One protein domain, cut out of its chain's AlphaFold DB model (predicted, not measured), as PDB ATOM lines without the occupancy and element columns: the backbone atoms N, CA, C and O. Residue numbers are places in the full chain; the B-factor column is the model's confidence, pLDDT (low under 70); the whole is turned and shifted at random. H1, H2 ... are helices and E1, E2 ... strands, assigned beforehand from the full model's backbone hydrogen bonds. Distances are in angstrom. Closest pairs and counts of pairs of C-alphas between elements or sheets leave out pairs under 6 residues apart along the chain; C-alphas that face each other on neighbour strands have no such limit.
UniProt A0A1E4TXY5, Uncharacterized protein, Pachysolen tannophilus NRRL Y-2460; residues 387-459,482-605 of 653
ATOM      1  N   ASP A 387     -16.435  38.525-137.990       84.75
ATOM      2  CA  ASP A 387     -17.315  39.347-137.167       84.75
ATOM      3  C   ASP A 387     -18.701  39.454-137.824       84.75
ATOM      4  O   ASP A 387     -18.811  39.721-139.019       84.75
ATOM      5  N   ASN A 388     -19.766  39.286-137.042       75.62
ATOM      6  CA  ASN A 388     -21.149  39.394-137.516       75.62
ATOM      7  C   ASN A 388     -21.502  40.775-138.080       75.62
ATOM      8  O   ASN A 388     -22.484  40.909-138.808       75.62
ATOM      9  N   SER A 389     -20.753  41.808-137.690       79.69
ATOM     10  CA  SER A 389     -20.921  43.172-138.189       79.69
ATOM     11  C   SER A 389     -20.357  43.375-139.599       79.69
ATOM     12  O   SER A 389     -20.642  44.396-140.227       79.69
ATOM     13  N   VAL A 390     -19.585  42.415-140.114       82.06
ATOM     14  CA  VAL A 390     -18.904  42.502-141.407       82.06
ATOM     15  C   VAL A 390     -19.505  41.492-142.381       82.06
ATOM     16  O   VAL A 390     -19.921  40.395-142.015       82.06
ATOM     17  N   VAL A 391     -19.563  41.865-143.660       84.31
ATOM     18  CA  VAL A 391     -19.985  40.946-144.720       84.31
ATOM     19  C   VAL A 391     -18.958  39.821-144.842       84.31
ATOM     20  O   VAL A 391     -17.765  40.082-144.985       84.31
ATOM     21  N   SER A 392     -19.428  38.570-144.809       87.88
ATOM     22  CA  SER A 392     -18.579  37.392-145.017       87.88
ATOM     23  C   SER A 392     -17.732  37.538-146.292       87.88
ATOM     24  O   SER A 392     -18.283  37.869-147.347       87.88
ATOM     25  N   PRO A 393     -16.420  37.232-146.246       89.56
ATOM     26  CA  PRO A 393     -15.558  37.292-147.417       89.56
ATOM     27  C   PRO A 393     -15.891  36.195-148.432       89.56
ATOM     28  O   PRO A 393     -15.451  36.286-149.570       89.56
ATOM     29  N   LEU A 394     -16.646  35.158-148.056       94.44
ATOM     30  CA  LEU A 394     -17.082  34.094-148.960       94.44
ATOM     31  C   LEU A 394     -18.609  34.046-149.030       94.44
ATOM     32  O   LEU A 394     -19.290  34.138-148.005       94.44
ATOM     33  N   ASN A 395     -19.137  33.852-150.237       94.44
ATOM     34  CA  ASN A 395     -20.524  33.437-150.440       94.44
ATOM     35  C   ASN A 395     -20.678  31.904-150.294       94.44
ATOM     36  O   ASN A 395     -19.706  31.194-150.038       94.44
ATOM     37  N   GLU A 396     -21.899  31.387-150.446       95.44
ATOM     38  CA  GLU A 396     -22.202  29.958-150.258       95.44
ATOM     39  C   GLU A 396     -21.449  29.042-151.240       95.44
ATOM     40  O   GLU A 396     -20.878  28.032-150.832       95.44
ATOM     41  N   ASP A 397     -21.381  29.402-152.523       96.25
ATOM     42  CA  ASP A 397     -20.700  28.584-153.532       96.25
ATOM     43  C   ASP A 397     -19.182  28.569-153.326       96.25
ATOM     44  O   ASP A 397     -18.532  27.528-153.440       96.25
ATOM     45  N   GLN A 398     -18.612  29.718-152.962       97.00
ATOM     46  CA  GLN A 398     -17.195  29.854-152.643       97.00
ATOM     47  C   GLN A 398     -16.830  29.099-151.365       97.00
ATOM     48  O   GLN A 398     -15.770  28.476-151.307       97.00
ATOM     49  N   LEU A 399     -17.707  29.099-150.359       97.12
ATOM     50  CA  LEU A 399     -17.523  28.294-149.157       97.12
ATOM     51  C   LEU A 399     -17.603  26.795-149.474       97.12
ATOM     52  O   LEU A 399     -16.755  26.030-149.018       97.12
ATOM     53  N   THR A 400     -18.560  26.374-150.305       97.19
ATOM     54  CA  THR A 400     -18.625  24.997-150.819       97.19
ATOM     55  C   THR A 400     -17.316  24.609-151.510       97.19
ATOM     56  O   THR A 400     -16.801  23.519-151.267       97.19
ATOM     57  N   TYR A 401     -16.777  25.485-152.364       97.50
ATOM     58  CA  TYR A 401     -15.505  25.256-153.047       97.50
ATOM     59  C   TYR A 401     -14.355  25.107-152.043       97.50
ATOM     60  O   TYR A 401     -13.654  24.097-152.068       97.50
ATOM     61  N   LEU A 402     -14.222  26.039-151.097       97.12
ATOM     62  CA  LEU A 402     -13.201  25.974-150.051       97.12
ATOM     63  C   LEU A 402     -13.257  24.648-149.280       97.12
ATOM     64  O   LEU A 402     -12.256  23.944-149.202       97.12
ATOM     65  N   LEU A 403     -14.426  24.277-148.748       96.88
ATOM     66  CA  LEU A 403     -14.574  23.076-147.918       96.88
ATOM     67  C   LEU A 403     -14.273  21.784-148.686       96.88
ATOM     68  O   LEU A 403     -13.776  20.831-148.090       96.88
ATOM     69  N   LYS A 404     -14.541  21.747-149.998       95.69
ATOM     70  CA  LYS A 404     -14.232  20.594-150.858       95.69
ATOM     71  C   LYS A 404     -12.745  20.444-151.176       95.69
ATOM     72  O   LYS A 404     -12.298  19.322-151.388       95.69
ATOM     73  N   HIS A 405     -12.008  21.549-151.227       95.31
ATOM     74  CA  HIS A 405     -10.602  21.580-151.642       95.31
ATOM     75  C   HIS A 405      -9.610  21.763-150.483       95.31
ATOM     76  O   HIS A 405      -8.396  21.754-150.690       95.31
ATOM     77  N   LEU A 406     -10.105  21.904-149.253       93.75
ATOM     78  CA  LEU A 406      -9.274  21.998-148.061       93.75
ATOM     79  C   LEU A 406      -8.699  20.616-147.698       93.75
ATOM     80  O   LEU A 406      -9.394  19.779-147.122       93.75
ATOM     81  N   ASN A 407      -7.421  20.371-147.998       90.88
ATOM     82  CA  ASN A 407      -6.763  19.093-147.716       90.88
ATOM     83  C   ASN A 407      -6.406  18.945-146.224       90.88
ATOM     84  O   ASN A 407      -5.252  19.080-145.850       90.88
ATOM     85  N   THR A 408      -7.385  18.713-145.344       88.56
ATOM     86  CA  THR A 408      -7.172  18.690-143.877       88.56
ATOM     87  C   THR A 408      -7.921  17.544-143.191       88.56
ATOM     88  O   THR A 408      -8.767  17.736-142.325       88.56
ATOM     89  N   LYS A 409      -7.606  16.296-143.557       88.19
ATOM     90  CA  LYS A 409      -8.305  15.109-143.015       88.19
ATOM     91  C   LYS A 409      -8.160  14.939-141.497       88.19
ATOM     92  O   LYS A 409      -9.057  14.403-140.857       88.19
ATOM     93  N   ASN A 410      -7.051  15.418-140.930       90.94
ATOM     94  CA  ASN A 410      -6.736  15.344-139.498       90.94
ATOM     95  C   ASN A 410      -7.242  16.559-138.698       90.94
ATOM     96  O   ASN A 410      -6.829  16.753-137.552       90.94
ATOM     97  N   LEU A 411      -8.098  17.395-139.294       95.94
ATOM     98  CA  LEU A 411      -8.633  18.583-138.644       95.94
ATOM     99  C   LEU A 411      -9.524  18.193-137.458       95.94
ATOM    100  O   LEU A 411     -10.511  17.477-137.620       95.94
ATOM    101  N   LYS A 412      -9.179  18.694-136.270       96.62
ATOM    102  CA  LYS A 412      -9.914  18.478-135.018       96.62
ATOM    103  C   LYS A 412     -10.723  19.690-134.577       96.62
ATOM    104  O   LYS A 412     -11.728  19.523-133.895       96.62
ATOM    105  N   TYR A 413     -10.304  20.892-134.960       98.12
ATOM    106  CA  TYR A 413     -11.013  22.133-134.658       98.12
ATOM    107  C   TYR A 413     -11.221  22.946-135.932       98.12
ATOM    108  O   TYR A 413     -10.265  23.216-136.665       98.12
ATOM    109  N   LEU A 414     -12.461  23.372-136.158       98.25
ATOM    110  CA  LEU A 414     -12.846  24.240-137.262       98.25
ATOM    111  C   LEU A 414     -13.827  25.292-136.758       98.25
ATOM    112  O   LEU A 414     -14.906  24.947-136.292       98.25
ATOM    113  N   ASN A 415     -13.504  26.573-136.902       98.00
ATOM    114  CA  ASN A 415     -14.442  27.653-136.606       98.00
ATOM    115  C   ASN A 415     -14.677  28.527-137.843       98.00
ATOM    116  O   ASN A 415     -13.758  29.165-138.355       98.00
ATOM    117  N   LEU A 416     -15.927  28.538-138.298       97.19
ATOM    118  CA  LEU A 416     -16.455  29.276-139.442       97.19
ATOM    119  C   LEU A 416     -17.637  30.170-139.029       97.19
ATOM    120  O   LEU A 416     -18.536  30.438-139.828       97.19
ATOM    121  N   GLY A 417     -17.672  30.624-137.775       95.50
ATOM    122  CA  GLY A 417     -18.687  31.571-137.328       95.50
ATOM    123  C   GLY A 417     -18.765  32.801-138.244       95.50
ATOM    124  O   GLY A 417     -17.736  33.326-138.663       95.50
ATOM    125  N   GLY A 418     -19.978  33.240-138.584       93.56
ATOM    126  CA  GLY A 418     -20.217  34.386-139.471       93.56
ATOM    127  C   GLY A 418     -20.234  34.069-140.977       93.56
ATOM    128  O   GLY A 418     -20.693  34.901-141.759       93.56
ATOM    129  N   PHE A 419     -19.812  32.875-141.410       95.19
ATOM    130  CA  PHE A 419     -19.952  32.450-142.811       95.19
ATOM    131  C   PHE A 419     -21.391  32.007-143.151       95.19
ATOM    132  O   PHE A 419     -22.134  31.565-142.268       95.19
ATOM    133  N   PRO A 420     -21.810  32.063-144.434       94.44
ATOM    134  CA  PRO A 420     -23.142  31.639-144.866       94.44
ATOM    135  C   PRO A 420     -23.247  30.103-144.945       94.44
ATOM    136  O   PRO A 420     -23.258  29.499-146.015       94.44
ATOM    137  N   ILE A 421     -23.290  29.449-143.785       96.19
ATOM    138  CA  ILE A 421     -23.368  27.986-143.670       96.19
ATOM    139  C   ILE A 421     -24.827  27.525-143.805       96.19
ATOM    140  O   ILE A 421     -25.737  28.148-143.254       96.19
ATOM    141  N   ASN A 422     -25.023  26.416-144.523       94.88
ATOM    142  CA  ASN A 422     -26.302  25.761-144.802       94.88
ATOM    143  C   ASN A 422     -26.142  24.231-144.628       94.88
ATOM    144  O   ASN A 422     -25.048  23.750-144.315       94.88
ATOM    145  N   SER A 423     -27.204  23.453-144.840       94.19
ATOM    146  CA  SER A 423     -27.199  21.993-144.643       94.19
ATOM    147  C   SER A 423     -26.197  21.241-145.531       94.19
ATOM    148  O   SER A 423     -25.521  20.324-145.063       94.19
ATOM    149  N   LYS A 424     -26.014  21.672-146.786       95.00
ATOM    150  CA  LYS A 424     -25.024  21.098-147.717       95.00
ATOM    151  C   LYS A 424     -23.600  21.245-147.180       95.00
ATOM    152  O   LYS A 424     -22.800  20.320-147.300       95.00
ATOM    153  N   HIS A 425     -23.277  22.384-146.568       96.81
ATOM    154  CA  HIS A 425     -21.967  22.596-145.954       96.81
ATOM    155  C   HIS A 425     -21.715  21.634-144.785       96.81
ATOM    156  O   HIS A 425     -20.621  21.084-144.698       96.81
ATOM    157  N   LEU A 426     -22.719  21.372-143.937       95.06
ATOM    158  CA  LEU A 426     -22.598  20.391-142.850       95.06
ATOM    159  C   LEU A 426     -22.320  18.978-143.376       95.06
ATOM    160  O   LEU A 426     -21.498  18.260-142.809       95.06
ATOM    161  N   GLN A 427     -22.963  18.590-144.480       92.25
ATOM    162  CA  GLN A 427     -22.696  17.305-145.121       92.25
ATOM    163  C   GLN A 427     -21.252  17.219-145.643       92.25
ATOM    164  O   GLN A 427     -20.558  16.255-145.338       92.25
ATOM    165  N   ILE A 428     -20.770  18.251-146.347       94.44
ATOM    166  CA  ILE A 428     -19.380  18.299-146.837       94.44
ATOM    167  C   ILE A 428     -18.391  18.220-145.668       94.44
ATOM    168  O   ILE A 428     -17.397  17.508-145.754       94.44
ATOM    169  N   MET A 429     -18.658  18.916-144.558       94.88
ATOM    170  CA  MET A 429     -17.803  18.851-143.367       94.88
ATOM    171  C   MET A 429     -17.742  17.443-142.776       94.88
ATOM    172  O   MET A 429     -16.667  16.994-142.392       94.88
ATOM    173  N   LYS A 430     -18.880  16.744-142.724       90.50
ATOM    174  CA  LYS A 430     -18.968  15.360-142.241       90.50
ATOM    175  C   LYS A 430     -18.186  14.387-143.129       90.50
ATOM    176  O   LYS A 430     -17.613  13.430-142.624       90.50
ATOM    177  N   GLU A 431     -18.157  14.636-144.437       90.06
ATOM    178  CA  GLU A 431     -17.417  13.832-145.417       90.06
ATOM    179  C   GLU A 431     -15.904  14.127-145.392       90.06
ATOM    180  O   GLU A 431     -15.093  13.202-145.458       90.06
ATOM    181  N   ASN A 432     -15.513  15.398-145.255       91.69
ATOM    182  CA  ASN A 432     -14.120  15.830-145.408       91.69
ATOM    183  C   ASN A 432     -13.324  15.916-144.097       91.69
ATOM    184  O   ASN A 432     -12.094  15.824-144.137       91.69
ATOM    185  N   PHE A 433     -13.987  16.071-142.945       93.69
ATOM    186  CA  PHE A 433     -13.346  16.253-141.633       93.69
ATOM    187  C   PHE A 433     -13.805  15.183-140.621       93.69
ATOM    188  O   PHE A 433     -14.462  15.504-139.627       93.69
ATOM    189  N   PRO A 434     -13.454  13.900-140.834       90.56
ATOM    190  CA  PRO A 434     -13.939  12.786-140.009       90.56
ATOM    191  C   PRO A 434     -13.424  12.813-138.559       90.56
ATOM    192  O   PRO A 434     -14.007  12.183-137.677       90.56
ATOM    193  N   HIS A 435     -12.327  13.528-138.297       93.00
ATOM    194  CA  HIS A 435     -11.696  13.632-136.976       93.00
ATOM    195  C   HIS A 435     -12.066  14.913-136.217       93.00
ATOM    196  O   HIS A 435     -11.432  15.235-135.213       93.00
ATOM    197  N   LEU A 436     -13.083  15.645-136.680       95.50
ATOM    198  CA  LEU A 436     -13.467  16.915-136.082       95.50
ATOM    199  C   LEU A 436     -14.086  16.709-134.688       95.50
ATOM    200  O   LEU A 436     -15.112  16.045-134.531       95.50
ATOM    201  N   GLU A 437     -13.470  17.324-133.682       96.31
ATOM    202  CA  GLU A 437     -13.875  17.283-132.273       96.31
ATOM    203  C   GLU A 437     -14.557  18.596-131.837       96.31
ATOM    204  O   GLU A 437     -15.418  18.579-130.960       96.31
ATOM    205  N   SER A 438     -14.241  19.733-132.465       97.75
ATOM    206  CA  SER A 438     -14.841  21.038-132.160       97.75
ATOM    207  C   SER A 438     -15.223  21.798-133.432       97.75
ATOM    208  O   SER A 438     -14.412  21.937-134.352       97.75
ATOM    209  N   LEU A 439     -16.467  22.283-133.484       98.00
ATOM    210  CA  LEU A 439     -17.016  23.005-134.632       98.00
ATOM    211  C   LEU A 439     -17.663  24.331-134.215       98.00
ATOM    212  O   LEU A 439     -18.626  24.354-133.456       98.00
ATOM    213  N   GLY A 440     -17.196  25.441-134.779       97.44
ATOM    214  CA  GLY A 440     -17.822  26.750-134.638       97.44
ATOM    215  C   GLY A 440     -18.629  27.148-135.869       97.44
ATOM    216  O   GLY A 440     -18.054  27.338-136.937       97.44
ATOM    217  N   ILE A 441     -19.947  27.306-135.724       96.88
ATOM    218  CA  ILE A 441     -20.860  27.723-136.806       96.88
ATOM    219  C   ILE A 441     -21.821  28.822-136.344       96.88
ATOM    220  O   ILE A 441     -22.956  28.926-136.814       96.88
ATOM    221  N   SER A 442     -21.364  29.659-135.411       94.25
ATOM    222  CA  SER A 442     -22.152  30.766-134.877       94.25
ATOM    223  C   SER A 442     -22.732  31.626-136.007       94.25
ATOM    224  O   SER A 442     -22.020  31.942-136.965       94.25
ATOM    225  N   ASN A 443     -23.985  32.061-135.870       93.56
ATOM    226  CA  ASN A 443     -24.700  32.931-136.817       93.56
ATOM    227  C   ASN A 443     -24.991  32.305-138.196       93.56
ATOM    228  O   ASN A 443     -25.371  33.009-139.132       93.56
ATOM    229  N   ALA A 444     -24.874  30.981-138.317       93.75
ATOM    230  CA  ALA A 444     -25.279  30.241-139.505       93.75
ATOM    231  C   ALA A 444     -26.807  30.229-139.726       93.75
ATOM    232  O   ALA A 444     -27.608  30.405-138.801       93.75
ATOM    233  N   LYS A 445     -27.227  29.963-140.970       91.38
ATOM    234  CA  LYS A 445     -28.639  29.834-141.368       91.38
ATOM    235  C   LYS A 445     -29.011  28.358-141.515       91.38
ATOM    236  O   LYS A 445     -29.141  27.851-142.624       91.38
ATOM    237  N   ILE A 446     -29.153  27.664-140.388       94.19
ATOM    238  CA  ILE A 446     -29.365  26.209-140.341       94.19
ATOM    239  C   ILE A 446     -30.599  25.891-139.492       94.19
ATOM    240  O   ILE A 446     -30.857  26.584-138.505       94.19
ATOM    241  N   SER A 447     -31.379  24.876-139.871       93.56
ATOM    242  CA  SER A 447     -32.519  24.402-139.076       93.56
ATOM    243  C   SER A 447     -32.086  23.445-137.954       93.56
ATOM    244  O   SER A 447     -30.989  22.889-137.970       93.56
ATOM    245  N   VAL A 448     -32.956  23.225-136.964       92.38
ATOM    246  CA  VAL A 448     -32.691  22.235-135.902       92.38
ATOM    247  C   VAL A 448     -32.608  20.820-136.478       92.38
ATOM    248  O   VAL A 448     -31.769  20.037-136.039       92.38
ATOM    249  N   ASP A 449     -33.420  20.507-137.491       92.12
ATOM    250  CA  ASP A 449     -33.427  19.197-138.148       92.12
ATOM    251  C   ASP A 449     -32.108  18.922-138.879       92.12
ATOM    252  O   ASP A 449     -31.539  17.839-138.739       92.12
ATOM    253  N   ASP A 450     -31.564  19.915-139.589       93.38
ATOM    254  CA  ASP A 450     -30.258  19.793-140.247       93.38
ATOM    255  C   ASP A 450     -29.142  19.504-139.231       93.38
ATOM    256  O   ASP A 450     -28.302  18.628-139.451       93.38
ATOM    257  N   LEU A 451     -29.147  20.213-138.094       93.12
ATOM    258  CA  LEU A 451     -28.191  19.988-137.005       93.12
ATOM    259  C   LEU A 451     -28.357  18.596-136.397       93.12
ATOM    260  O   LEU A 451     -27.367  17.901-136.168       93.12
ATOM    261  N   TYR A 452     -29.600  18.167-136.173       91.62
ATOM    262  CA  TYR A 452     -29.897  16.827-135.689       91.62
ATOM    263  C   TYR A 452     -29.355  15.767-136.650       91.62
ATOM    264  O   TYR A 452     -28.644  14.870-136.213       91.62
ATOM    265  N   HIS A 453     -29.605  15.877-137.956       89.88
ATOM    266  CA  HIS A 453     -29.095  14.929-138.953       89.88
ATOM    267  C   HIS A 453     -27.567  14.931-139.073       89.88
ATOM    268  O   HIS A 453     -26.955  13.876-139.280       89.88
ATOM    269  N   PHE A 454     -26.942  16.095-138.917       91.38
ATOM    270  CA  PHE A 454     -25.492  16.218-138.889       91.38
ATOM    271  C   PHE A 454     -24.889  15.473-137.688       91.38
ATOM    272  O   PHE A 454     -23.997  14.640-137.878       91.38
ATOM    273  N   LEU A 455     -25.425  15.708-136.485       90.19
ATOM    274  CA  LEU A 455     -24.948  15.121-135.229       90.19
ATOM    275  C   LEU A 455     -25.352  13.654-135.043       90.19
ATOM    276  O   LEU A 455     -24.622  12.903-134.400       90.19
ATOM    277  N   LYS A 456     -26.498  13.238-135.592       86.19
ATOM    278  CA  LYS A 456     -27.061  11.904-135.386       86.19
ATOM    279  C   LYS A 456     -26.078  10.819-135.800       86.19
ATOM    280  O   LYS A 456     -25.623  10.754-136.947       86.19
ATOM    281  N   GLU A 457     -25.836   9.902-134.869       70.00
ATOM    282  CA  GLU A 457     -25.151   8.652-135.156       70.00
ATOM    283  C   GLU A 457     -25.993   7.826-136.140       70.00
ATOM    284  O   GLU A 457     -27.139   7.452-135.861       70.00
ATOM    285  N   THR A 458     -25.432   7.502-137.304       58.31
ATOM    286  CA  THR A 458     -26.002   6.485-138.186       58.31
ATOM    287  C   THR A 458     -25.917   5.137-137.470       58.31
ATOM    288  O   THR A 458     -24.862   4.496-137.369       58.31
ATOM    289  N   LYS A 459     -27.047   4.712-136.896       47.62
ATOM    290  CA  LYS A 459     -27.224   3.345-136.413       47.62
ATOM    291  C   LYS A 459     -27.169   2.440-137.638       47.62
ATOM    292  O   LYS A 459     -28.094   2.443-138.444       47.62
ATOM    293  N   ARG A 482     -19.491   9.012-139.313       70.19
ATOM    294  CA  ARG A 482     -19.897   9.361-137.942       70.19
ATOM    295  C   ARG A 482     -19.146  10.594-137.483       70.19
ATOM    296  O   ARG A 482     -17.923  10.608-137.495       70.19
ATOM    297  N   GLN A 483     -19.898  11.593-137.035       81.62
ATOM    298  CA  GLN A 483     -19.322  12.815-136.507       81.62
ATOM    299  C   GLN A 483     -19.129  12.688-134.993       81.62
ATOM    300  O   GLN A 483     -20.104  12.639-134.247       81.62
ATOM    301  N   ASN A 484     -17.874  12.658-134.540       88.31
ATOM    302  CA  ASN A 484     -17.509  12.499-133.125       88.31
ATOM    303  C   ASN A 484     -17.245  13.845-132.429       88.31
ATOM    304  O   ASN A 484     -16.310  13.978-131.638       88.31
ATOM    305  N   LEU A 485     -18.076  14.851-132.718       94.25
ATOM    306  CA  LEU A 485     -17.939  16.175-132.117       94.25
ATOM    307  C   LEU A 485     -18.102  16.109-130.598       94.25
ATOM    308  O   LEU A 485     -19.016  15.461-130.087       94.25
ATOM    309  N   LYS A 486     -17.220  16.820-129.902       95.25
ATOM    310  CA  LYS A 486     -17.236  17.094-128.464       95.25
ATOM    311  C   LYS A 486     -17.882  18.435-128.162       95.25
ATOM    312  O   LYS A 486     -18.570  18.568-127.154       95.25
ATOM    313  N   PHE A 487     -17.705  19.407-129.052       97.00
ATOM    314  CA  PHE A 487     -18.199  20.764-128.878       97.00
ATOM    315  C   PHE A 487     -18.771  21.337-130.173       97.00
ATOM    316  O   PHE A 487     -18.210  21.125-131.252       97.00
ATOM    317  N   ILE A 488     -19.859  22.103-130.060       96.69
ATOM    318  CA  ILE A 488     -20.393  22.897-131.168       96.69
ATOM    319  C   ILE A 488     -20.843  24.289-130.707       96.69
ATOM    320  O   ILE A 488     -21.581  24.421-129.730       96.69
ATOM    321  N   ASP A 489     -20.413  25.335-131.417       96.81
ATOM    322  CA  ASP A 489     -20.867  26.709-131.178       96.81
ATOM    323  C   ASP A 489     -22.063  27.049-132.073       96.81
ATOM    324  O   ASP A 489     -21.930  27.169-133.295       96.81
ATOM    325  N   LEU A 490     -23.227  27.195-131.431       95.94
ATOM    326  CA  LEU A 490     -24.518  27.494-132.049       95.94
ATOM    327  C   LEU A 490     -24.991  28.923-131.744       95.94
ATOM    328  O   LEU A 490     -26.146  29.276-132.005       95.94
ATOM    329  N   SER A 491     -24.122  29.759-131.172       93.50
ATOM    330  CA  SER A 491     -24.474  31.119-130.780       93.50
ATOM    331  C   SER A 491     -24.971  31.938-131.979       93.50
ATOM    332  O   SER A 491     -24.430  31.890-133.084       93.50
ATOM    333  N   GLY A 492     -26.070  32.671-131.787       91.81
ATOM    334  CA  GLY A 492     -26.651  33.542-132.816       91.81
ATOM    335  C   GLY A 492     -27.373  32.841-133.979       91.81
ATOM    336  O   GLY A 492     -27.870  33.522-134.879       91.81
ATOM    337  N   ILE A 493     -27.497  31.509-133.976       94.38
ATOM    338  CA  ILE A 493     -28.351  30.795-134.935       94.38
ATOM    339  C   ILE A 493     -29.823  31.022-134.566       94.38
ATOM    340  O   ILE A 493     -30.273  30.631-133.493       94.38
ATOM    341  N   LYS A 494     -30.602  31.623-135.474       92.81
ATOM    342  CA  LYS A 494     -31.997  32.037-135.206       92.81
ATOM    343  C   LYS A 494     -32.964  30.885-134.915       92.81
ATOM    344  O   LYS A 494     -33.973  31.107-134.254       92.81
ATOM    345  N   SER A 495     -32.697  29.694-135.448       92.31
ATOM    346  CA  SER A 495     -33.521  28.501-135.212       92.31
ATOM    347  C   SER A 495     -33.318  27.921-133.811       92.31
ATOM    348  O   SER A 495     -34.214  27.250-133.306       92.31
ATOM    349  N   ILE A 496     -32.182  28.209-133.166       93.00
ATOM    350  CA  ILE A 496     -31.905  27.792-131.797       93.00
ATOM    351  C   ILE A 496     -32.571  28.786-130.848       93.00
ATOM    352  O   ILE A 496     -32.226  29.963-130.786       93.00
ATOM    353  N   THR A 497     -33.556  28.299-130.106       91.75
ATOM    354  CA  THR A 497     -34.339  29.047-129.118       91.75
ATOM    355  C   THR A 497     -34.449  28.246-127.823       91.75
ATOM    356  O   THR A 497     -34.118  27.059-127.783       91.75
ATOM    357  N   ARG A 498     -34.968  28.857-126.754       89.12
ATOM    358  CA  ARG A 498     -35.258  28.151-125.496       89.12
ATOM    359  C   ARG A 498     -36.107  26.898-125.715       89.12
ATOM    360  O   ARG A 498     -35.737  25.825-125.252       89.12
ATOM    361  N   TRP A 499     -37.162  27.021-126.518       87.06
ATOM    362  CA  TRP A 499     -38.082  25.932-126.844       87.06
ATOM    363  C   TRP A 499     -37.397  24.755-127.535       87.06
ATOM    364  O   TRP A 499     -37.674  23.606-127.211       87.06
ATOM    365  N   THR A 500     -36.482  25.020-128.470       88.00
ATOM    366  CA  THR A 500     -35.765  23.949-129.182       88.00
ATOM    367  C   THR A 500     -34.737  23.253-128.303       88.00
ATOM    368  O   THR A 500     -34.409  22.106-128.565       88.00
ATOM    369  N   ILE A 501     -34.220  23.936-127.277       88.06
ATOM    370  CA  ILE A 501     -33.299  23.348-126.299       88.06
ATOM    371  C   ILE A 501     -34.056  22.495-125.271       88.06
ATOM    372  O   ILE A 501     -33.566  21.437-124.886       88.06
ATOM    373  N   ASP A 502     -35.260  22.912-124.869       83.44
ATOM    374  CA  ASP A 502     -36.124  22.124-123.977       83.44
ATOM    375  C   ASP A 502     -36.651  20.844-124.643       83.44
ATOM    376  O   ASP A 502     -36.972  19.874-123.957       83.44
ATOM    377  N   GLN A 503     -36.717  20.813-125.978       80.31
ATOM    378  CA  GLN A 503     -36.975  19.599-126.750       80.31
ATOM    379  C   GLN A 503     -35.650  18.853-126.982       80.31
ATOM    380  O   GLN A 503     -34.856  19.262-127.828       80.31
ATOM    381  N   PRO A 504     -35.379  17.728-126.294       71.38
ATOM    382  CA  PRO A 504     -34.037  17.149-126.191       71.38
ATOM    383  C   PRO A 504     -33.523  16.475-127.474       71.38
ATOM    384  O   PRO A 504     -32.527  15.760-127.425       71.38
ATOM    385  N   LEU A 505     -34.164  16.693-128.627       82.38
ATOM    386  CA  LEU A 505     -33.777  16.104-129.908       82.38
ATOM    387  C   LEU A 505     -32.307  16.397-130.244       82.38
ATOM    388  O   LEU A 505     -31.578  15.493-130.641       82.38
ATOM    389  N   LEU A 506     -31.871  17.645-130.044       84.25
ATOM    390  CA  LEU A 506     -30.496  18.073-130.305       84.25
ATOM    391  C   LEU A 506     -29.515  17.564-129.238       84.25
ATOM    392  O   LEU A 506     -28.414  17.129-129.565       84.25
ATOM    393  N   LEU A 507     -29.926  17.597-127.968       86.31
ATOM    394  CA  LEU A 507     -29.098  17.208-126.822       86.31
ATOM    395  C   LEU A 507     -28.822  15.694-126.776       86.31
ATOM    396  O   LEU A 507     -27.754  15.276-126.340       86.31
ATOM    397  N   ASP A 508     -29.755  14.877-127.268       84.81
ATOM    398  CA  ASP A 508     -29.608  13.420-127.391       84.81
ATOM    399  C   ASP A 508     -29.151  12.970-128.790       84.81
ATOM    400  O   ASP A 508     -29.125  11.771-129.079       84.81
ATOM    401  N   ALA A 509     -28.786  13.902-129.679       85.25
ATOM    402  CA  ALA A 509     -28.427  13.569-131.058       85.25
ATOM    403  C   ALA A 509     -27.143  12.725-131.155       85.25
ATOM    404  O   ALA A 509     -27.055  11.840-132.008       85.25
ATOM    405  N   SER A 510     -26.161  12.978-130.285       87.38
ATOM    406  CA  SER A 510     -24.861  12.297-130.287       87.38
ATOM    407  C   SER A 510     -24.392  11.962-128.873       87.38
ATOM    408  O   SER A 510     -24.500  12.780-127.958       87.38
ATOM    409  N   ASN A 511     -23.801  10.776-128.695       86.94
ATOM    410  CA  ASN A 511     -23.180  10.404-127.425       86.94
ATOM    411  C   ASN A 511     -21.812  11.062-127.216       86.94
ATOM    412  O   ASN A 511     -21.376  11.170-126.068       86.94
ATOM    413  N   SER A 512     -21.138  11.476-128.297       90.69
ATOM    414  CA  SER A 512     -19.813  12.098-128.228       90.69
ATOM    415  C   SER A 512     -19.865  13.549-127.761       90.69
ATOM    416  O   SER A 512     -18.860  14.029-127.244       90.69
ATOM    417  N   LEU A 513     -21.006  14.220-127.947       92.62
ATOM    418  CA  LEU A 513     -21.176  15.638-127.657       92.62
ATOM    419  C   LEU A 513     -21.123  15.894-126.147       92.62
ATOM    420  O   LEU A 513     -21.883  15.314-125.368       92.62
ATOM    421  N   GLU A 514     -20.212  16.775-125.743       93.25
ATOM    422  CA  GLU A 514     -19.955  17.131-124.347       93.25
ATOM    423  C   GLU A 514     -20.526  18.505-123.999       93.25
ATOM    424  O   GLU A 514     -20.998  18.687-122.877       93.25
ATOM    425  N   ALA A 515     -20.515  19.458-124.937       94.94
ATOM    426  CA  ALA A 515     -21.043  20.798-124.710       94.94
ATOM    427  C   ALA A 515     -21.508  21.515-125.986       94.94
ATOM    428  O   ALA A 515     -21.058  21.217-127.093       94.94
ATOM    429  N   ILE A 516     -22.388  22.499-125.803       95.19
ATOM    430  CA  ILE A 516     -22.866  23.421-126.837       95.19
ATOM    431  C   ILE A 516     -22.756  24.868-126.345       95.19
ATOM    432  O   ILE A 516     -23.087  25.156-125.193       95.19
ATOM    433  N   GLU A 517     -22.311  25.787-127.201       95.38
ATOM    434  CA  GLU A 517     -22.360  27.233-126.926       95.38
ATOM    435  C   GLU A 517     -23.671  27.827-127.429       95.38
ATOM    436  O   GLU A 517     -24.117  27.533-128.541       95.38
ATOM    437  N   LEU A 518     -24.286  28.672-126.602       93.88
ATOM    438  CA  LEU A 518     -25.573  29.299-126.873       93.88
ATOM    439  C   LEU A 518     -25.454  30.823-126.838       93.88
ATOM    440  O   LEU A 518     -24.560  31.393-126.219       93.88
ATOM    441  N   GLY A 519     -26.391  31.497-127.509       90.62
ATOM    442  CA  GLY A 519     -26.480  32.956-127.451       90.62
ATOM    443  C   GLY A 519     -26.856  33.450-126.050       90.62
ATOM    444  O   GLY A 519     -27.636  32.799-125.354       90.62
ATOM    445  N   SER A 520     -26.360  34.631-125.676       87.69
ATOM    446  CA  SER A 520     -26.557  35.241-124.349       87.69
ATOM    447  C   SER A 520     -28.019  35.276-123.901       87.69
ATOM    448  O   SER A 520     -28.323  34.862-122.792       87.69
ATOM    449  N   LYS A 521     -28.944  35.647-124.793       88.44
ATOM    450  CA  LYS A 521     -30.384  35.658-124.492       88.44
ATOM    451  C   LYS A 521     -30.902  34.294-124.016       88.44
ATOM    452  O   LYS A 521     -31.686  34.222-123.079       88.44
ATOM    453  N   ILE A 522     -30.470  33.214-124.668       89.69
ATOM    454  CA  ILE A 522     -30.889  31.855-124.304       89.69
ATOM    455  C   ILE A 522     -30.262  31.475-122.964       89.69
ATOM    456  O   ILE A 522     -30.948  30.930-122.111       89.69
ATOM    457  N   VAL A 523     -28.981  31.796-122.770       88.69
ATOM    458  CA  VAL A 523     -28.261  31.590-121.503       88.69
ATOM    459  C   VAL A 523     -28.981  32.282-120.343       88.69
ATOM    460  O   VAL A 523     -29.222  31.642-119.324       88.69
ATOM    461  N   ASP A 524     -29.403  33.537-120.515       86.94
ATOM    462  CA  ASP A 524     -30.151  34.295-119.505       86.94
ATOM    463  C   ASP A 524     -31.493  33.625-119.152       86.94
ATOM    464  O   ASP A 524     -31.830  33.490-117.976       86.94
ATOM    465  N   GLU A 525     -32.238  33.141-120.151       86.94
ATOM    466  CA  GLU A 525     -33.489  32.391-119.951       86.94
ATOM    467  C   GLU A 525     -33.247  31.014-119.298       86.94
ATOM    468  O   GLU A 525     -34.094  30.513-118.553       86.94
ATOM    469  N   LEU A 526     -32.091  30.398-119.557       85.69
ATOM    470  CA  LEU A 526     -31.680  29.133-118.958       85.69
ATOM    471  C   LEU A 526     -31.341  29.277-117.472       85.69
ATOM    472  O   LEU A 526     -31.532  28.317-116.737       85.69
ATOM    473  N   ARG A 527     -30.855  30.438-117.011       81.50
ATOM    474  CA  ARG A 527     -30.420  30.637-115.610       81.50
ATOM    475  C   ARG A 527     -31.506  30.347-114.580       81.50
ATOM    476  O   ARG A 527     -31.201  29.979-113.449       81.50
ATOM    477  N   LEU A 528     -32.768  30.505-114.969       76.31
ATOM    478  CA  LEU A 528     -33.922  30.206-114.121       76.31
ATOM    479  C   LEU A 528     -34.125  28.696-113.901       76.31
ATOM    480  O   LEU A 528     -34.906  28.301-113.039       76.31
ATOM    481  N   VAL A 529     -33.439  27.853-114.675       72.25
ATOM    482  CA  VAL A 529     -33.534  26.394-114.634       72.25
ATOM    483  C   VAL A 529     -32.157  25.815-114.315       72.25
ATOM    484  O   VAL A 529     -31.201  25.987-115.062       72.25
ATOM    485  N   SER A 530     -32.043  25.101-113.194       63.47
ATOM    486  CA  SER A 530     -30.756  24.580-112.710       63.47
ATOM    487  C   SER A 530     -30.164  23.484-113.602       63.47
ATOM    488  O   SER A 530     -28.952  23.429-113.804       63.47
ATOM    489  N   THR A 531     -31.003  22.603-114.154       75.81
ATOM    490  CA  THR A 531     -30.568  21.471-114.987       75.81
ATOM    491  C   THR A 531     -31.617  21.105-116.028       75.81
ATOM    492  O   THR A 531     -32.809  21.108-115.722       75.81
ATOM    493  N   LEU A 532     -31.175  20.694-117.216       82.12
ATOM    494  CA  LEU A 532     -32.028  20.078-118.231       82.12
ATOM    495  C   LEU A 532     -31.798  18.569-118.253       82.12
ATOM    496  O   LEU A 532     -30.662  18.102-118.331       82.12
ATOM    497  N   GLN A 533     -32.875  17.794-118.186       80.12
ATOM    498  CA  GLN A 533     -32.803  16.336-118.198       80.12
ATOM    499  C   GLN A 533     -33.290  15.797-119.535       80.12
ATOM    500  O   GLN A 533     -34.371  16.143-120.006       80.12
ATOM    501  N   THR A 534     -32.496  14.909-120.117       79.62
ATOM    502  CA  THR A 534     -32.867  14.112-121.282       79.62
ATOM    503  C   THR A 534     -32.907  12.634-120.887       79.62
ATOM    504  O   THR A 534     -32.307  12.250-119.876       79.62
ATOM    505  N   PRO A 535     -33.571  11.760-121.665       75.12
ATOM    506  CA  PRO A 535     -33.514  10.315-121.440       75.12
ATOM    507  C   PRO A 535     -32.081   9.776-121.295       75.12
ATOM    508  O   PRO A 535     -31.820   8.884-120.480       75.12
ATOM    509  N   SER A 536     -31.137  10.322-122.071       76.94
ATOM    510  CA  SER A 536     -29.761   9.827-122.114       76.94
ATOM    511  C   SER A 536     -28.794  10.557-121.176       76.94
ATOM    512  O   SER A 536     -27.735  10.006-120.863       76.94
ATOM    513  N   SER A 537     -29.109  11.767-120.695       83.38
ATOM    514  CA  SER A 537     -28.112  12.645-120.070       83.38
ATOM    515  C   SER A 537     -28.690  13.795-119.235       83.38
ATOM    516  O   SER A 537     -29.868  14.116-119.317       83.38
ATOM    517  N   ILE A 538     -27.845  14.413-118.404       85.81
ATOM    518  CA  ILE A 538     -28.189  15.609-117.621       85.81
ATOM    519  C   ILE A 538     -27.294  16.745-118.101       85.81
ATOM    520  O   ILE A 538     -26.071  16.607-118.068       85.81
ATOM    521  N   TRP A 539     -27.895  17.854-118.511       88.38
ATOM    522  CA  TRP A 539     -27.213  19.041-119.006       88.38
ATOM    523  C   TRP A 539     -27.274  20.170-117.981       88.38
ATOM    524  O   TRP A 539     -28.306  20.400-117.346       88.38
ATOM    525  N   LYS A 540     -26.153  20.867-117.823       87.75
ATOM    526  CA  LYS A 540     -25.953  21.961-116.871       87.75
ATOM    527  C   LYS A 540     -25.526  23.219-117.607       87.75
ATOM    528  O   LYS A 540     -24.844  23.134-118.627       87.75
ATOM    529  N   LEU A 541     -25.898  24.370-117.061       88.38
ATOM    530  CA  LEU A 541     -25.424  25.660-117.539       88.38
ATOM    531  C   LEU A 541     -24.052  25.978-116.937       88.38
ATOM    532  O   LEU A 541     -23.819  25.769-115.748       88.38
ATOM    533  N   TYR A 542     -23.156  26.507-117.763       87.00
ATOM    534  CA  TYR A 542     -21.923  27.152-117.340       87.00
ATOM    535  C   TYR A 542     -21.813  28.496-118.062       87.00
ATOM    536  O   TYR A 542     -21.817  28.534-119.288       87.00
ATOM    537  N   ASP A 543     -21.731  29.599-117.325       79.44
ATOM    538  CA  ASP A 543     -21.683  30.959-117.883       79.44
ATOM    539  C   ASP A 543     -20.637  31.852-117.187       79.44
ATOM    540  O   ASP A 543     -20.720  33.079-117.227       79.44
ATOM    541  N   ASN A 544     -19.639  31.220-116.553       73.81
ATOM    542  CA  ASN A 544     -18.524  31.870-115.856       73.81
ATOM    543  C   ASN A 544     -18.981  33.046-114.962       73.81
ATOM    544  O   ASN A 544     -18.420  34.139-115.029       73.81
ATOM    545  N   ASN A 545     -20.033  32.826-114.164       66.94
ATOM    546  CA  ASN A 545     -20.604  33.792-113.220       66.94
ATOM    547  C   ASN A 545     -20.981  35.144-113.854       66.94
ATOM    548  O   ASN A 545     -20.766  36.191-113.253       66.94
ATOM    549  N   GLN A 546     -21.557  35.137-115.063       65.19
ATOM    550  CA  GLN A 546     -22.036  36.333-115.786       65.19
ATOM    551  C   GLN A 546     -20.943  37.309-116.256       65.19
ATOM    552  O   GLN A 546     -21.242  38.346-116.844       65.19
ATOM    553  N   LEU A 547     -19.673  36.969-116.050       60.38
ATOM    554  CA  LEU A 547     -18.536  37.780-116.491       60.38
ATOM    555  C   LEU A 547     -18.190  37.527-117.956       60.38
ATOM    556  O   LEU A 547     -17.511  38.329-118.596       60.38
ATOM    557  N   SER A 548     -18.640  36.389-118.484       67.94
ATOM    558  CA  SER A 548     -18.495  36.038-119.888       67.94
ATOM    559  C   SER A 548     -19.729  36.458-120.679       67.94
ATOM    560  O   SER A 548     -20.864  36.283-120.239       67.94
ATOM    561  N   ARG A 549     -19.513  36.950-121.904       74.19
ATOM    562  CA  ARG A 549     -20.591  37.125-122.895       74.19
ATOM    563  C   ARG A 549     -20.987  35.806-123.568       74.19
ATOM    564  O   ARG A 549     -21.903  35.789-124.388       74.19
ATOM    565  N   ARG A 550     -20.275  34.725-123.246       87.62
ATOM    566  CA  ARG A 550     -20.452  33.371-123.771       87.62
ATOM    567  C   ARG A 550     -20.966  32.471-122.654       87.62
ATOM    568  O   ARG A 550     -20.529  32.578-121.511       87.62
ATOM    569  N   GLY A 551     -21.886  31.581-122.997       89.88
ATOM    570  CA  GLY A 551     -22.421  30.595-122.068       89.88
ATOM    571  C   GLY A 551     -22.672  29.273-122.772       89.88
ATOM    572  O   GLY A 551     -22.920  29.220-123.982       89.88
ATOM    573  N   TRP A 552     -22.585  28.201-121.998       92.69
ATOM    574  CA  TRP A 552     -22.559  26.842-122.508       92.69
ATOM    575  C   TRP A 552     -23.525  25.952-121.747       92.69
ATOM    576  O   TRP A 552     -23.637  26.036-120.524       92.69
ATOM    577  N   LEU A 553     -24.174  25.048-122.473       92.19
ATOM    578  CA  LEU A 553     -24.767  23.860-121.877       92.19
ATOM    579  C   LEU A 553     -23.791  22.705-122.034       92.19
ATOM    580  O   LEU A 553     -23.274  22.481-123.124       92.19
ATOM    581  N   TYR A 554     -23.566  21.952-120.966       91.94
ATOM    582  CA  TYR A 554     -22.657  20.812-120.990       91.94
ATOM    583  C   TYR A 554     -23.226  19.603-120.264       91.94
ATOM    584  O   TYR A 554     -24.044  19.720-119.348       91.94
ATOM    585  N   LYS A 555     -22.772  18.425-120.680       89.69
ATOM    586  CA  LYS A 555     -23.201  17.136-120.154       89.69
ATOM    587  C   LYS A 555     -22.505  16.839-118.824       89.69
ATOM    588  O   LYS A 555     -21.283  16.897-118.715       89.69
ATOM    589  N   SER A 556     -23.298  16.497-117.814       84.19
ATOM    590  CA  SER A 556     -22.818  16.117-116.479       84.19
ATOM    591  C   SER A 556     -22.010  14.823-116.537       84.19
ATOM    592  O   SER A 556     -22.296  13.940-117.355       84.19
ATOM    593  N   SER A 557     -21.039  14.674-115.633       77.94
ATOM    594  CA  SER A 557     -20.223  13.456-115.575       77.94
ATOM    595  C   SER A 557     -21.051  12.234-115.151       77.94
ATOM    596  O   SER A 557     -22.152  12.345-114.596       77.94
ATOM    597  N   LYS A 558     -20.518  11.029-115.391       74.12
ATOM    598  CA  LYS A 558     -21.169   9.779-114.971       74.12
ATOM    599  C   LYS A 558     -21.328   9.724-113.448       74.12
ATOM    600  O   LYS A 558     -22.371   9.298-112.957       74.12
ATOM    601  N   GLU A 559     -20.322  10.183-112.713       68.50
ATOM    602  CA  GLU A 559     -20.315  10.256-111.250       68.50
ATOM    603  C   GLU A 559     -21.369  11.243-110.743       68.50
ATOM    604  O   GLU A 559     -22.153  10.905-109.859       68.50
ATOM    605  N   GLU A 560     -21.451  12.430-111.345       70.06
ATOM    606  CA  GLU A 560     -22.457  13.437-110.993       70.06
ATOM    607  C   GLU A 560     -23.879  12.945-111.271       70.06
ATOM    608  O   GLU A 560     -24.790  13.160-110.473       70.06
ATOM    609  N   ARG A 561     -24.075  12.217-112.376       70.19
ATOM    610  CA  ARG A 561     -25.355  11.579-112.693       70.19
ATOM    611  C   ARG A 561     -25.733  10.521-111.653       70.19
ATOM    612  O   ARG A 561     -26.897  10.437-111.263       70.19
ATOM    613  N   LEU A 562     -24.772   9.714-111.196       69.62
ATOM    614  CA  LEU A 562     -24.993   8.731-110.131       69.62
ATOM    615  C   LEU A 562     -25.319   9.407-108.792       69.62
ATOM    616  O   LEU A 562     -26.145   8.890-108.043       69.62
ATOM    617  N   GLN A 563     -24.709  10.557-108.496       66.69
ATOM    618  CA  GLN A 563     -25.039  11.356-107.313       66.69
ATOM    619  C   GLN A 563     -26.453  11.943-107.405       66.69
ATOM    620  O   GLN A 563     -27.213  11.810-106.451       66.69
ATOM    621  N   HIS A 564     -26.849  12.481-108.564       67.19
ATOM    622  CA  HIS A 564     -28.210  12.980-108.797       67.19
ATOM    623  C   HIS A 564     -29.276  11.894-108.590       67.19
ATOM    624  O   HIS A 564     -30.297  12.137-107.956       67.19
ATOM    625  N   LEU A 565     -29.030  10.673-109.084       68.00
ATOM    626  CA  LEU A 565     -29.932   9.530-108.877       68.00
ATOM    627  C   LEU A 565     -30.099   9.165-107.393       68.00
ATOM    628  O   LEU A 565     -31.143   8.648-107.010       68.00
ATOM    629  N   LYS A 566     -29.076   9.419-106.566       67.75
ATOM    630  CA  LYS A 566     -29.100   9.150-105.121       67.75
ATOM    631  C   LYS A 566     -29.708  10.298-104.314       67.75
ATOM    632  O   LYS A 566     -30.339  10.035-103.297       67.75
ATOM    633  N   ASN A 567     -29.515  11.545-104.738       65.69
ATOM    634  CA  ASN A 567     -30.077  12.723-104.084       65.69
ATOM    635  C   ASN A 567     -30.445  13.811-105.117       65.69
ATOM    636  O   ASN A 567     -29.600  14.633-105.476       65.69
ATOM    637  N   PRO A 568     -31.709  13.865-105.572       59.88
ATOM    638  CA  PRO A 568     -32.154  14.824-106.587       59.88
ATOM    639  C   PRO A 568     -32.029  16.294-106.157       59.88
ATOM    640  O   PRO A 568     -31.950  17.176-107.006       59.88
ATOM    641  N   GLN A 569     -31.992  16.573-104.848       55.03
ATOM    642  CA  GLN A 569     -31.861  17.935-104.319       55.03
ATOM    643  C   GLN A 569     -30.403  18.409-104.193       55.03
ATOM    644  O   GLN A 569     -30.171  19.587-103.938       55.03
ATOM    645  N   SER A 570     -29.401  17.542-104.398       50.75
ATOM    646  CA  SER A 570     -27.987  17.888-104.162       50.75
ATOM    647  C   SER A 570     -27.328  18.708-105.279       50.75
ATOM    648  O   SER A 570     -26.121  18.939-105.228       50.75
ATOM    649  N   LEU A 571     -28.084  19.090-106.311       49.62
ATOM    650  CA  LEU A 571     -27.593  19.805-107.492       49.62
ATOM    651  C   LEU A 571     -28.047  21.269-107.547       49.62
ATOM    652  O   LEU A 571     -28.023  21.879-108.614       49.62
ATOM    653  N   SER A 572     -28.405  21.862-106.401       44.31
ATOM    654  CA  SER A 572     -28.400  23.323-106.277       44.31
ATOM    655  C   SER A 572     -27.028  23.845-106.714       44.31
ATOM    656  O   SER A 572     -26.021  23.273-106.301       44.31
ATOM    657  N   ASN A 573     -27.027  24.870-107.568       44.84
ATOM    658  CA  ASN A 573     -25.919  25.495-108.306       44.84
ATOM    659  C   ASN A 573     -24.654  25.852-107.485       44.84
ATOM    660  O   ASN A 573     -24.209  26.993-107.483       44.84
ATOM    661  N   ASN A 574     -24.013  24.890-106.831       42.38
ATOM    662  CA  ASN A 574     -22.837  25.107-105.991       42.38
ATOM    663  C   ASN A 574     -21.562  24.848-106.804       42.38
ATOM    664  O   ASN A 574     -20.707  24.058-106.406       42.38
ATOM    665  N   PHE A 575     -21.458  25.482-107.974       47.28
ATOM    666  CA  PHE A 575     -20.181  25.618-108.688       47.28
ATOM    667  C   PHE A 575     -19.390  26.842-108.210       47.28
ATOM    668  O   PHE A 575     -18.295  27.084-108.708       47.28
ATOM    669  N   THR A 576     -19.929  27.617-107.266       42.72
ATOM    670  CA  THR A 576     -19.370  28.923-106.914       42.72
ATOM    671  C   THR A 576     -18.271  28.875-105.869       42.72
ATOM    672  O   THR A 576     -17.466  29.794-105.862       42.72
ATOM    673  N   ASP A 577     -18.157  27.823-105.048       47.00
ATOM    674  CA  ASP A 577     -17.273  27.897-103.884       47.00
ATOM    675  C   ASP A 577     -16.423  26.646-103.670       47.00
ATOM    676  O   ASP A 577     -16.910  25.515-103.577       47.00
ATOM    677  N   ASN A 578     -15.117  26.872-103.529       52.69
ATOM    678  CA  ASN A 578     -14.210  25.906-102.928       52.69
ATOM    679  C   ASN A 578     -14.623  25.726-101.463       52.69
ATOM    680  O   ASN A 578     -14.349  26.583-100.625       52.69
ATOM    681  N   LEU A 579     -15.285  24.617-101.144       57.16
ATOM    682  CA  LEU A 579     -15.758  24.368 -99.786       57.16
ATOM    683  C   LEU A 579     -14.657  23.699 -98.969       57.16
ATOM    684  O   LEU A 579     -14.132  22.648 -99.340       57.16
ATOM    685  N   VAL A 580     -14.316  24.314 -97.842       57.38
ATOM    686  CA  VAL A 580     -13.441  23.724 -96.831       57.38
ATOM    687  C   VAL A 580     -14.322  23.213 -95.700       57.38
ATOM    688  O   VAL A 580     -14.964  23.994 -95.006       57.38
ATOM    689  N   PHE A 581     -14.325  21.903 -95.507       68.25
ATOM    690  CA  PHE A 581     -14.915  21.247 -94.352       68.25
ATOM    691  C   PHE A 581     -13.808  20.821 -93.393       68.25
ATOM    692  O   PHE A 581     -12.664  20.612 -93.797       68.25
ATOM    693  N   TYR A 582     -14.158  20.668 -92.124       69.69
ATOM    694  CA  TYR A 582     -13.323  19.969 -91.160       69.69
ATOM    695  C   TYR A 582     -14.077  18.721 -90.746       69.69
ATOM    696  O   TYR A 582     -15.249  18.797 -90.372       69.69
ATOM    697  N   ASP A 583     -13.418  17.580 -90.865       69.88
ATOM    698  CA  ASP A 583     -13.899  16.356 -90.256       69.88
ATOM    699  C   ASP A 583     -13.980  16.580 -88.739       69.88
ATOM    700  O   ASP A 583     -13.005  16.986 -88.105       69.88
ATOM    701  N   ILE A 584     -15.170  16.391 -88.174       74.94
ATOM    702  CA  ILE A 584     -15.461  16.698 -86.769       74.94
ATOM    703  C   ILE A 584     -14.777  15.684 -85.837       74.94
ATOM    704  O   ILE A 584     -14.449  16.026 -84.703       74.94
ATOM    705  N   GLU A 585     -14.535  14.459 -86.304       72.44
ATOM    706  CA  GLU A 585     -13.926  13.384 -85.518       72.44
ATOM    707  C   GLU A 585     -12.397  13.422 -85.598       72.44
ATOM    708  O   GLU A 585     -11.717  13.233 -84.589       72.44
ATOM    709  N   THR A 586     -11.845  13.686 -86.784       78.06
ATOM    710  CA  THR A 586     -10.391  13.653 -87.016       78.06
ATOM    711  C   THR A 586      -9.734  15.034 -87.011       78.06
ATOM    712  O   THR A 586      -8.507  15.134 -86.958       78.06
ATOM    713  N   GLY A 587     -10.520  16.113 -87.087       70.19
ATOM    714  CA  GLY A 587     -10.025  17.480 -87.267       70.19
ATOM    715  C   GLY A 587      -9.409  17.733 -88.650       70.19
ATOM    716  O   GLY A 587      -8.834  18.799 -88.886       70.19
ATOM    717  N   GLN A 588      -9.493  16.768 -89.572       65.19
ATOM    718  CA  GLN A 588      -8.854  16.853 -90.879       65.19
ATOM    719  C   GLN A 588      -9.567  17.875 -91.771       65.19
ATOM    720  O   GLN A 588     -10.781  17.827 -91.967       65.19
ATOM    721  N   LYS A 589      -8.795  18.789 -92.364       66.75
ATOM    722  CA  LYS A 589      -9.292  19.742 -93.361       66.75
ATOM    723  C   LYS A 589      -9.609  19.011 -94.672       66.75
ATOM    724  O   LYS A 589      -8.700  18.567 -95.368       66.75
ATOM    725  N   ILE A 590     -10.882  18.942 -95.044       65.88
ATOM    726  CA  ILE A 590     -11.372  18.403 -96.316       65.88
ATOM    727  C   ILE A 590     -11.662  19.582 -97.244       65.88
ATOM    728  O   ILE A 590     -12.585  20.353 -97.009       65.88
ATOM    729  N   THR A 591     -10.886  19.744 -98.315       58.91
ATOM    730  CA  THR A 591     -11.122  20.812 -99.300       58.91
ATOM    731  C   THR A 591     -11.752  20.220-100.553       58.91
ATOM    732  O   THR A 591     -11.125  19.416-101.236       58.91
ATOM    733  N   LYS A 592     -12.980  20.623-100.880       61.22
ATOM    734  CA  LYS A 592     -13.617  20.311-102.159       61.22
ATOM    735  C   LYS A 592     -13.269  21.415-103.152       61.22
ATOM    736  O   LYS A 592     -13.805  22.517-103.065       61.22
ATOM    737  N   ILE A 593     -12.354  21.117-104.071       61.19
ATOM    738  CA  ILE A 593     -11.952  22.041-105.136       61.19
ATOM    739  C   ILE A 593     -12.922  21.879-106.305       61.19
ATOM    740  O   ILE A 593     -13.091  20.774-106.826       61.19
ATOM    741  N   VAL A 594     -13.561  22.969-106.722       65.31
ATOM    742  CA  VAL A 594     -14.400  22.964-107.924       65.31
ATOM    743  C   VAL A 594     -13.489  23.153-109.133       65.31
ATOM    744  O   VAL A 594     -12.943  24.232-109.349       65.31
ATOM    745  N   LYS A 595     -13.295  22.091-109.922       67.75
ATOM    746  CA  LYS A 595     -12.555  22.188-111.184       67.75
ATOM    747  C   LYS A 595     -13.434  22.782-112.285       67.75
ATOM    748  O   LYS A 595     -14.621  22.448-112.352       67.75
ATOM    749  N   PRO A 596     -12.861  23.603-113.184       75.12
ATOM    750  CA  PRO A 596     -13.576  24.033-114.372       75.12
ATOM    751  C   PRO A 596     -13.984  22.813-115.222       75.12
ATOM    752  O   PRO A 596     -13.271  21.801-115.239       75.12
ATOM    753  N   PRO A 597     -15.120  22.877-115.936       83.88
ATOM    754  CA  PRO A 597     -15.548  21.785-116.798       83.88
ATOM    755  C   PRO A 597     -14.513  21.444-117.880       83.88
ATOM    756  O   PRO A 597     -14.021  22.322-118.587       83.88
ATOM    757  N   LYS A 598     -14.237  20.148-118.073       84.94
ATOM    758  CA  LYS A 598     -13.228  19.660-119.036       84.94
ATOM    759  C   LYS A 598     -13.507  20.048-120.491       84.94
ATOM    760  O   LYS A 598     -12.576  20.059-121.290       84.94
ATOM    761  N   PHE A 599     -14.761  20.349-120.839       90.62
ATOM    762  CA  PHE A 599     -15.132  20.697-122.210       90.62
ATOM    763  C   PHE A 599     -14.572  22.056-122.657       90.62
ATOM    764  O   PHE A 599     -14.516  22.308-123.859       90.62
ATOM    765  N   LEU A 600     -14.173  22.936-121.726       90.25
ATOM    766  CA  LEU A 600     -13.767  24.311-122.045       90.25
ATOM    767  C   LEU A 600     -12.593  24.375-123.027       90.25
ATOM    768  O   LEU A 600     -12.616  25.212-123.927       90.25
ATOM    769  N   LYS A 601     -11.671  23.409-122.972       90.75
ATOM    770  CA  LYS A 601     -10.577  23.282-123.945       90.75
ATOM    771  C   LYS A 601     -11.065  23.185-125.397       90.75
ATOM    772  O   LYS A 601     -10.410  23.685-126.308       90.75
ATOM    773  N   TYR A 602     -12.232  22.572-125.624       94.31
ATOM    774  CA  TYR A 602     -12.851  22.465-126.949       94.31
ATOM    775  C   TYR A 602     -13.542  23.766-127.379       94.31
ATOM    776  O   TYR A 602     -13.716  23.990-128.577       94.31
ATOM    777  N   ALA A 603     -13.913  24.618-126.419       93.31
ATOM    778  CA  ALA A 603     -14.528  25.926-126.637       93.31
ATOM    779  C   ALA A 603     -13.500  27.060-126.841       93.31
ATOM    780  O   ALA A 603     -13.895  28.188-127.156       93.31
ATOM    781  N   SER A 604     -12.204  26.781-126.657       91.94
ATOM    782  CA  SER A 604     -11.123  27.759-126.793       91.94
ATOM    783  C   SER A 604     -11.015  28.300-128.219       91.94
ATOM    784  O   SER A 604     -10.789  27.550-129.170       91.94
ATOM    785  N   LYS A 605     -11.139  29.626-128.367       92.75
ATOM    786  CA  LYS A 605     -11.037  30.328-129.662       92.75
ATOM    787  C   LYS A 605      -9.635  30.880-129.958       92.75
ATOM    788  O   LYS A 605      -9.399  31.336-131.080       92.75
TER     789      LYS A 605
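Overview. This is residues 387 to 459 and 482 to 605 of the 653 residues of an uncharacterized protein of Pachysolen tannophilus NRRL Y-2460 (UniProt A0A1E4TXY5). The chain winds in stacked turns as a short solenoid, with the short parallel strands E1, E2, E3 and E4 along one side and helices H1, H2 and H3 side by side along the other. The hairpins of E5, E6 and E7 extend this sheet, and beyond it E8 and E9 make a long hairpin arm whose turn, residues 583 to 588, sticks out; the chain then runs back to H7, over E3. The printed part has 197 residues, with seven named helices and nine named strands in the order H1 E1 H2 E2 H3 E3 H4 E4 H5 E5 E6 E7 H6 E8 E9 H7. The main sheet, mixed and twisted, runs E1 E2 E3 E4 E7 E6 E5; the class is mixed, helices and strands, with under half of the residues, 87, in named elements. By its radius of gyration of the C-alphas, 19.0 A, the whole is compact, yet elongated, spanning 69 by 38 by 29 A.

Along the chain. Find C-alpha 396 at (-22.202, 29.958, -150.258); from there H1 runs 14.4 A to residue 405. Next come E1, residues 413 to 415, H2, 423 to 432 and 14.5 A long, E2, 438 to 440, and H3, 448 to 455. After the cut look for E3, 487 to 489, H4, 498 to 502, E4, 515 to 518, and H5, 520 to 526. E5 is 531 to 533, E6 538 to 542, E7 551 to 555 and 13.6 A long, and H6 558 to 566. E8 is 579 to 582, E9 589 to 592, and H7 600 to 603, ending at C-alpha (-14.528, 25.926, -126.637).

Arrangement. Begin at edge strand E1, parallel to E2, with N 414 and O 438 3.0 A apart. E2 and E3 are parallel, N 489 to O 439 2.9 A; so are E3 and E4, N 517 to O 488 3.0 A. E1, H2, E2 and E3, H4, E4 are strand-helix-strand units, two parallel strands with a helix between, with right-handed crossovers. E7 is antiparallel to E4, N 516 to O 553 2.8 A. E5 E6 E7 is a meander, each strand the antiparallel neighbour of the one before, with N 539 to O 532 2.8 A and N 540 to O 554 2.8 A. H1 touches H2 at C-alphas 400 and 425, 6.4 A, and H2 touches H3 at 423 and 450, 5.8 A; both pairs run the same way at shallow tilts of 8 and 5 degrees. H5 is on the sheet at a height of 8.5 A, and H7 at 6.4 A; H4 and H6 only graze it. In the hairpin E8 and E9, apart from the main sheet's strands, N 590 and O 581 are 2.7 A apart. In H1 to H6 every O i to N i+4 pair is within hydrogen-bond range; H7 is too short for one.

Size, cuts and confidence. The farthest C-alphas, Asp 397 and Glu 585, are 70.0 A apart. Residues 460 to 481 are not printed, and C-alphas 459 and 482 are 9.6 A apart across the cut. The links H4 to E4 and H6 to E8 are long. Mean pLDDT of the printed part is 83.4, with 38 residues under 70, among them 562 to 583 and 588 to 595.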